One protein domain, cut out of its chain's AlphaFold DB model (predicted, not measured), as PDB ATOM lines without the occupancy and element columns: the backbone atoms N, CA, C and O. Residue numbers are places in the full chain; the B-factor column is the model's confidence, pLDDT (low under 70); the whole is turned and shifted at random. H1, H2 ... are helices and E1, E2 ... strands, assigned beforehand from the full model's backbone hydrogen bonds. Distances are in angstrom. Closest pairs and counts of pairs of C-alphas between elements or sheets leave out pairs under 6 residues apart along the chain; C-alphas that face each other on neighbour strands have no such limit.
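AT A GLANCE: This is residues 3 to 58 of the 59 residues of a protein of Bacteroidales bacterium (UniProt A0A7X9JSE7). Little regular structure is found here: a loose rod, with hairpin E1-E2 and helix H2 along one half, a gap between them, and a looping stretch with short H1 at the other end. The printed part has 56 residues, in order E1, E2, H1, H2; the class is mixed, with only 22 residues in named elements. The sheet E1 - E2 is antiparallel. The radius of gyration of the C-alphas is 14.4 A, the spans 45 by 18 by 14 A.

IN THESE COORDINATES: Find C-alpha 3 at (378.745, 396.971, 295.038), where E1, residues 3 to 5, begins. E2 is residues 12 to 15, 10.3 A long. H1 is residues 34 to 37. H2, residues 46 to 56, runs 15.7 A to C-alpha 56 at (374.028, 388.969, 284.619).

HOW THE PARTS SIT: E1 and E2 form a hairpin at 158 degrees; look for N 4 and O 13, 2.8 A apart, within hydrogen-bond range. H2 is apart from E1, E2 and H1. In H2, 6 of 7 O i to N i+4 pairs are within range; H1 is too short for one.

THE WHOLE: The C-alphas of Ser 8 and Pro 33 are farthest apart, 45.9 A. The link E2 to H1, 18 residues, is long. The printed part has no cut, and no printed residue is under 70 in pLDDT.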
ATOM      1  N   ARG A   3     378.201 397.620 296.235       96.62
ATOM      2  CA  ARG A   3     378.745 396.971 295.038       96.62
ATOM      3  C   ARG A   3     380.220 397.322 294.892       96.62
ATOM      4  O   ARG A   3     380.580 398.491 294.983       96.62
ATOM      5  N   TYR A   4     381.027 396.310 294.614       97.25
ATOM      6  CA  TYR A   4     382.449 396.406 294.315       97.25
ATOM      7  C   TYR A   4     382.694 395.802 292.934       97.25
ATOM      8  O   TYR A   4     382.126 394.760 292.605       97.25
ATOM      9  N   VAL A   5     383.520 396.458 292.126       96.62
ATOM     10  CA  VAL A   5     383.919 395.971 290.802       96.62
ATOM     11  C   VAL A   5     385.427 396.126 290.687       96.62
ATOM     12  O   VAL A   5     385.954 397.191 291.000       96.62
ATOM     13  N   ASN A   6     386.114 395.070 290.266       96.44
ATOM     14  CA  ASN A   6     387.524 395.141 289.926       96.44
ATOM     15  C   ASN A   6     387.686 395.809 288.553       96.44
ATOM     16  O   ASN A   6     387.152 395.331 287.555       96.44
ATOM     17  N   GLU A   7     388.437 396.905 288.497       94.06
ATOM     18  CA  GLU A   7     388.683 397.653 287.262       94.06
ATOM     19  C   GLU A   7     389.534 396.873 286.248       94.06
ATOM     20  O   GLU A   7     389.398 397.097 285.047       94.06
ATOM     21  N   SER A   8     390.396 395.954 286.701       95.81
ATOM     22  CA  SER A   8     391.331 395.255 285.811       95.81
ATOM     23  C   SER A   8     390.693 394.123 285.008       95.81
ATOM     24  O   SER A   8     391.141 393.831 283.904       95.81
ATOM     25  N   ASP A   9     389.686 393.452 285.568       94.75
ATOM     26  CA  ASP A   9     389.086 392.247 284.978       94.75
ATOM     27  C   ASP A   9     387.548 392.226 285.017       94.75
ATOM     28  O   ASP A   9     386.931 391.279 284.534       94.75
ATOM     29  N   GLY A  10     386.913 393.271 285.556       92.62
ATOM     30  CA  GLY A  10     385.458 393.385 285.633       92.62
ATOM     31  C   GLY A  10     384.801 392.502 286.696       92.62
ATOM     32  O   GLY A  10     383.571 392.443 286.741       92.62
ATOM     33  N   THR A  11     385.571 391.828 287.560       95.00
ATOM     34  CA  THR A  11     385.023 390.960 288.614       95.00
ATOM     35  C   THR A  11     384.121 391.757 289.555       95.00
ATOM     36  O   THR A  11     384.559 392.718 290.186       95.00
ATOM     37  N   GLU A  12     382.859 391.347 289.684       96.19
ATOM     38  CA  GLU A  12     381.862 392.011 290.526       96.19
ATOM     39  C   GLU A  12     381.619 391.247 291.834       96.19
ATOM     40  O   GLU A  12     381.435 390.032 291.837       96.19
ATOM     41  N   VAL A  13     381.518 391.982 292.942       96.88
ATOM     42  CA  VAL A  13     381.063 391.478 294.244       96.88
ATOM     43  C   VAL A  13     380.004 392.428 294.800       96.88
ATOM     44  O   VAL A  13     380.167 393.646 294.764       96.88
ATOM     45  N   ILE A  14     378.910 391.892 295.343       97.31
ATOM     46  CA  ILE A  14     377.870 392.693 296.004       97.31
ATOM     47  C   ILE A  14     377.675 392.191 297.433       97.31
ATOM     48  O   ILE A  14     377.389 391.018 297.651       97.31
ATOM     49  N   LEU A  15     377.795 393.099 298.401       97.31
ATOM     50  CA  LEU A  15     377.563 392.837 299.816       97.31
ATOM     51  C   LEU A  15     376.145 393.258 300.220       97.31
ATOM     52  O   LEU A  15     375.741 394.417 300.049       97.31
ATOM     53  N   TYR A  16     375.415 392.322 300.819       96.94
ATOM     54  CA  TYR A  16     374.145 392.564 301.498       96.94
ATOM     55  C   TYR A  16     374.325 392.327 302.996       96.94
ATOM     56  O   TYR A  16     374.836 391.286 303.400       96.94
ATOM     57  N   ALA A  17     373.895 393.295 303.801       96.19
ATOM     58  CA  ALA A  17     373.782 393.165 305.246       96.19
ATOM     59  C   ALA A  17     372.297 393.073 305.605       96.19
ATOM     60  O   ALA A  17     371.476 393.801 305.039       96.19
ATOM     61  N   VAL A  18     371.961 392.156 306.508       96.44
ATOM     62  CA  VAL A  18     370.601 391.957 307.012       96.44
ATOM     63  C   VAL A  18     370.569 392.468 308.443       96.44
ATOM     64  O   VAL A  18     371.011 391.788 309.367       96.44
ATOM     65  N   GLU A  19     370.070 393.685 308.614       96.69
ATOM     66  CA  GLU A  19     370.040 394.356 309.912       96.69
ATOM     67  C   GLU A  19     368.872 393.853 310.766       96.69
ATOM     68  O   GLU A  19     367.743 393.729 310.295       96.69
ATOM     69  N   GLY A  20     369.137 393.534 312.035       94.75
ATOM     70  CA  GLY A  20     368.114 393.029 312.963       94.75
ATOM     71  C   GLY A  20     367.567 391.629 312.637       94.75
ATOM     72  O   GLY A  20     366.621 391.175 313.287       94.75
ATOM     73  N   GLY A  21     368.150 390.943 311.650       95.88
ATOM     74  CA  GLY A  21     367.849 389.555 311.318       95.88
ATOM     75  C   GLY A  21     368.566 388.551 312.222       95.88
ATOM     76  O   GLY A  21     369.531 388.860 312.917       95.88
ATOM     77  N   GLY A  22     368.068 387.321 312.207       97.06
ATOM     78  CA  GLY A  22     368.679 386.158 312.833       97.06
ATOM     79  C   GLY A  22     369.600 385.372 311.901       97.06
ATOM     80  O   GLY A  22     369.729 385.683 310.718       97.06
ATOM     81  N   HIS A  23     370.173 384.287 312.422       96.81
ATOM     82  CA  HIS A  23     370.955 383.310 311.667       96.81
ATOM     83  C   HIS A  23     370.044 382.436 310.790       96.81
ATOM     84  O   HIS A  23     369.781 381.269 311.073       96.81
ATOM     85  N   THR A  24     369.493 383.049 309.745       97.31
ATOM     86  CA  THR A  24     368.458 382.476 308.878       97.31
ATOM     87  C   THR A  24     368.659 382.914 307.427       97.31
ATOM     88  O   THR A  24     369.370 383.882 307.167       97.31
ATOM     89  N   TRP A  25     368.006 382.230 306.483       97.56
ATOM     90  CA  TRP A  25     368.017 382.605 305.067       97.56
ATOM     91  C   TRP A  25     366.981 383.707 304.774       97.56
ATOM     92  O   TRP A  25     365.789 383.455 304.977       97.56
ATOM     93  N   PRO A  26     367.373 384.907 304.299       98.06
ATOM     94  CA  PRO A  26     366.427 385.981 303.981       98.06
ATOM     95  C   PRO A  26     365.402 385.563 302.920       98.06
ATOM     96  O   PRO A  26     365.756 384.969 301.901       98.06
ATOM     97  N   GLY A  27     364.123 385.833 303.186       97.50
ATOM     98  CA  GLY A  27     363.003 385.367 302.359       97.50
ATOM     99  C   GLY A  27     362.609 383.903 302.596       97.50
ATOM    100  O   GLY A  27     361.555 383.466 302.146       97.50
ATOM    101  N   GLY A  28     363.401 383.148 303.362       96.94
ATOM    102  CA  GLY A  28     363.107 381.768 303.728       96.94
ATOM    103  C   GLY A  28     362.051 381.617 304.829       96.94
ATOM    104  O   GLY A  28     361.560 382.576 305.445       96.94
ATOM    105  N   PHE A  29     361.717 380.360 305.121       96.81
ATOM    106  CA  PHE A  29     360.846 380.011 306.239       96.81
ATOM    107  C   PHE A  29     361.556 380.211 307.585       96.81
ATOM    108  O   PHE A  29     362.729 379.873 307.745       96.81
ATOM    109  N   GLN A  30     360.813 380.694 308.583       97.81
ATOM    110  CA  GLN A  30     361.262 380.704 309.977       97.81
ATOM    111  C   GLN A  30     361.178 379.271 310.520       97.81
ATOM    112  O   GLN A  30     360.172 378.875 311.102       97.81
ATOM    113  N   TYR A  31     362.210 378.470 310.261       96.62
ATOM    114  CA  TYR A  31     362.166 377.021 310.488       96.62
ATOM    115  C   TYR A  31     362.372 376.601 311.957       96.62
ATOM    116  O   TYR A  31     362.037 375.478 312.322       96.62
ATOM    117  N   LEU A  32     362.884 377.496 312.810       97.56
ATOM    118  CA  LEU A  32     362.944 377.327 314.269       97.56
ATOM    119  C   LEU A  32     362.432 378.584 314.985       97.56
ATOM    120  O   LEU A  32     362.408 379.662 314.381       97.56
ATOM    121  N   PRO A  33     362.056 378.484 316.276       97.75
ATOM    122  CA  PRO A  33     361.624 379.633 317.064       97.75
ATOM    123  C   PRO A  33     362.635 380.787 317.043       97.75
ATOM    124  O   PRO A  33     363.840 380.589 317.205       97.75
ATOM    125  N   ALA A  34     362.127 382.014 316.907       97.44
ATOM    126  CA  ALA A  34     362.960 383.208 316.759       97.44
ATOM    127  C   ALA A  34     363.866 383.494 317.970       97.44
ATOM    128  O   ALA A  34     364.867 384.182 317.830       97.44
ATOM    129  N   TRP A  35     363.553 382.965 319.154       97.44
ATOM    130  CA  TRP A  35     364.411 383.121 320.331       97.44
ATOM    131  C   TRP A  35     365.687 382.258 320.276       97.44
ATOM    132  O   TRP A  35     366.611 382.521 321.035       97.44
ATOM    133  N   ILE A  36     365.758 381.266 319.377       97.75
ATOM    134  CA  ILE A  36     366.945 380.416 319.169       97.75
ATOM    135  C   ILE A  36     367.809 380.965 318.034       97.75
ATOM    136  O   ILE A  36     369.013 381.130 318.192       97.75
ATOM    137  N   ILE A  37     367.189 381.228 316.878       97.88
ATOM    138  CA  ILE A  37     367.907 381.564 315.636       97.88
ATOM    139  C   ILE A  37     367.725 383.018 315.200       97.88
ATOM    140  O   ILE A  37     368.214 383.398 314.145       97.88
ATOM    141  N   GLY A  38     367.023 383.840 315.978       98.00
ATOM    142  CA  GLY A  38     366.606 385.183 315.576       98.00
ATOM    143  C   GLY A  38     365.480 385.175 314.533       98.00
ATOM    144  O   GLY A  38     364.965 384.128 314.130       98.00
ATOM    145  N   LYS A  39     365.060 386.372 314.109       98.00
ATOM    146  CA  LYS A  39     363.976 386.545 313.131       98.00
ATOM    147  C   LYS A  39     364.479 386.351 311.706       98.00
ATOM    148  O   LYS A  39     365.489 386.932 311.322       98.00
ATOM    149  N   THR A  40     363.731 385.627 310.888       98.25
ATOM    150  CA  THR A  40     363.976 385.597 309.449       98.25
ATOM    151  C   THR A  40     363.577 386.914 308.807       98.25
ATOM    152  O   THR A  40     362.408 387.296 308.863       98.25
ATOM    153  N   SER A  41     364.547 387.609 308.201       98.12
ATOM    154  CA  SER A  41     364.269 388.835 307.446       98.12
ATOM    155  C   SER A  41     363.391 388.523 306.235       98.12
ATOM    156  O   SER A  41     363.522 387.480 305.585       98.12
ATOM    157  N   ARG A  42     362.474 389.449 305.957       97.31
ATOM    158  CA  ARG A  42     361.562 389.430 304.808       97.31
ATOM    159  C   ARG A  42     361.765 390.633 303.894       97.31
ATOM    160  O   ARG A  42     360.959 390.855 303.002       97.31
ATOM    161  N   ASP A  43     362.845 391.378 304.110       97.19
ATOM    162  CA  ASP A  43     363.153 392.591 303.350       97.19
ATOM    163  C   ASP A  43     363.618 392.257 301.929       97.19
ATOM    164  O   ASP A  43     363.419 393.043 301.006       97.19
ATOM    165  N   ILE A  44     364.225 391.077 301.749       96.62
ATOM    166  CA  ILE A  44     364.659 390.545 300.458       96.62
ATOM    167  C   ILE A  44     364.379 389.045 300.354       96.62
ATOM    168  O   ILE A  44     364.367 388.333 301.360       96.62
ATOM    169  N   ASP A  45     364.240 388.567 299.119       97.88
ATOM    170  CA  ASP A  45     364.390 387.155 298.775       97.88
ATOM    171  C   ASP A  45     365.835 386.910 298.323       97.88
ATOM    172  O   ASP A  45     366.267 387.391 297.269       97.88
ATOM    173  N   ALA A  46     366.609 386.188 299.138       97.75
ATOM    174  CA  ALA A  46     368.006 385.914 298.823       97.75
ATOM    175  C   ALA A  46     368.169 385.045 297.565       97.75
ATOM    176  O   ALA A  46     369.149 385.227 296.842       97.75
ATOM    177  N   ASN A  47     367.218 384.156 297.253       97.94
ATOM    178  CA  ASN A  47     367.284 383.332 296.047       97.94
ATOM    179  C   ASN A  47     367.174 384.206 294.800       97.94
ATOM    180  O   ASN A  47     368.002 384.087 293.899       97.94
ATOM    181  N   GLU A  48     366.204 385.122 294.770       98.25
ATOM    182  CA  GLU A  48     366.024 386.035 293.638       98.25
ATOM    183  C   GLU A  48     367.217 386.980 293.473       98.25
ATOM    184  O   GLU A  48     367.693 387.181 292.355       98.25
ATOM    185  N   VAL A  49     367.761 387.515 294.573       97.44
ATOM    186  CA  VAL A  49     368.953 388.382 294.531       97.44
ATOM    187  C   VAL A  49     370.162 387.635 293.967       97.44
ATOM    188  O   VAL A  49     370.836 388.139 293.063       97.44
ATOM    189  N   ILE A  50     370.429 386.427 294.470       97.31
ATOM    190  CA  ILE A  50     371.546 385.589 294.022       97.31
ATOM    191  C   ILE A  50     371.352 385.183 292.557       97.31
ATOM    192  O   ILE A  50     372.272 385.300 291.746       97.31
ATOM    193  N   TRP A  51     370.145 384.761 292.182       97.56
ATOM    194  CA  TRP A  51     369.842 384.365 290.813       97.56
ATOM    195  C   TRP A  51     369.951 385.537 289.836       97.56
ATOM    196  O   TRP A  51     370.521 385.401 288.754       97.56
ATOM    197  N   ALA A  52     369.460 386.719 290.211       96.69
ATOM    198  CA  ALA A  52     369.607 387.932 289.419       96.69
ATOM    199  C   ALA A  52     371.074 388.345 289.245       96.69
ATOM    200  O   ALA A  52     371.423 388.871 288.188       96.69
ATOM    201  N   PHE A  53     371.932 388.115 290.245       96.69
ATOM    202  CA  PHE A  53     373.374 388.311 290.111       96.69
ATOM    203  C   PHE A  53     373.955 387.358 289.062       96.69
ATOM    204  O   PHE A  53     374.490 387.818 288.055       96.69
ATOM    205  N   PHE A  54     373.774 386.048 289.228       96.25
ATOM    206  CA  PHE A  54     374.369 385.070 288.316       96.25
ATOM    207  C   PHE A  54     373.809 385.128 286.893       96.25
ATOM    208  O   PHE A  54     374.561 384.899 285.956       96.25
ATOM    209  N   LYS A  55     372.541 385.516 286.695       96.56
ATOM    210  CA  LYS A  55     371.984 385.765 285.351       96.56
ATOM    211  C   LYS A  55     372.711 386.877 284.588       96.56
ATOM    212  O   LYS A  55     372.769 386.815 283.370       96.56
ATOM    213  N   ARG A  56     373.239 387.901 285.270       94.38
ATOM    214  CA  ARG A  56     374.028 388.969 284.619       94.38
ATOM    215  C   ARG A  56     375.474 388.558 284.341       94.38
ATOM    216  O   ARG A  56     376.128 389.200 283.532       94.38
ATOM    217  N   HIS A  57     375.943 387.514 285.019       93.44
ATOM    218  CA  HIS A  57     377.291 386.949 284.903       93.44
ATOM    219  C   HIS A  57     377.256 385.533 284.318       93.44
ATOM    220  O   HIS A  57     378.143 384.718 284.580       93.44
ATOM    221  N   SER A  58     376.210 385.214 283.551       83.19
ATOM    222  CA  SER A  58     376.152 383.981 282.778       83.19
ATOM    223  C   SER A  58     377.198 384.080 281.675       83.19
ATOM    224  O   SER A  58     377.184 385.052 280.919       83.19
TER     225      SER A  58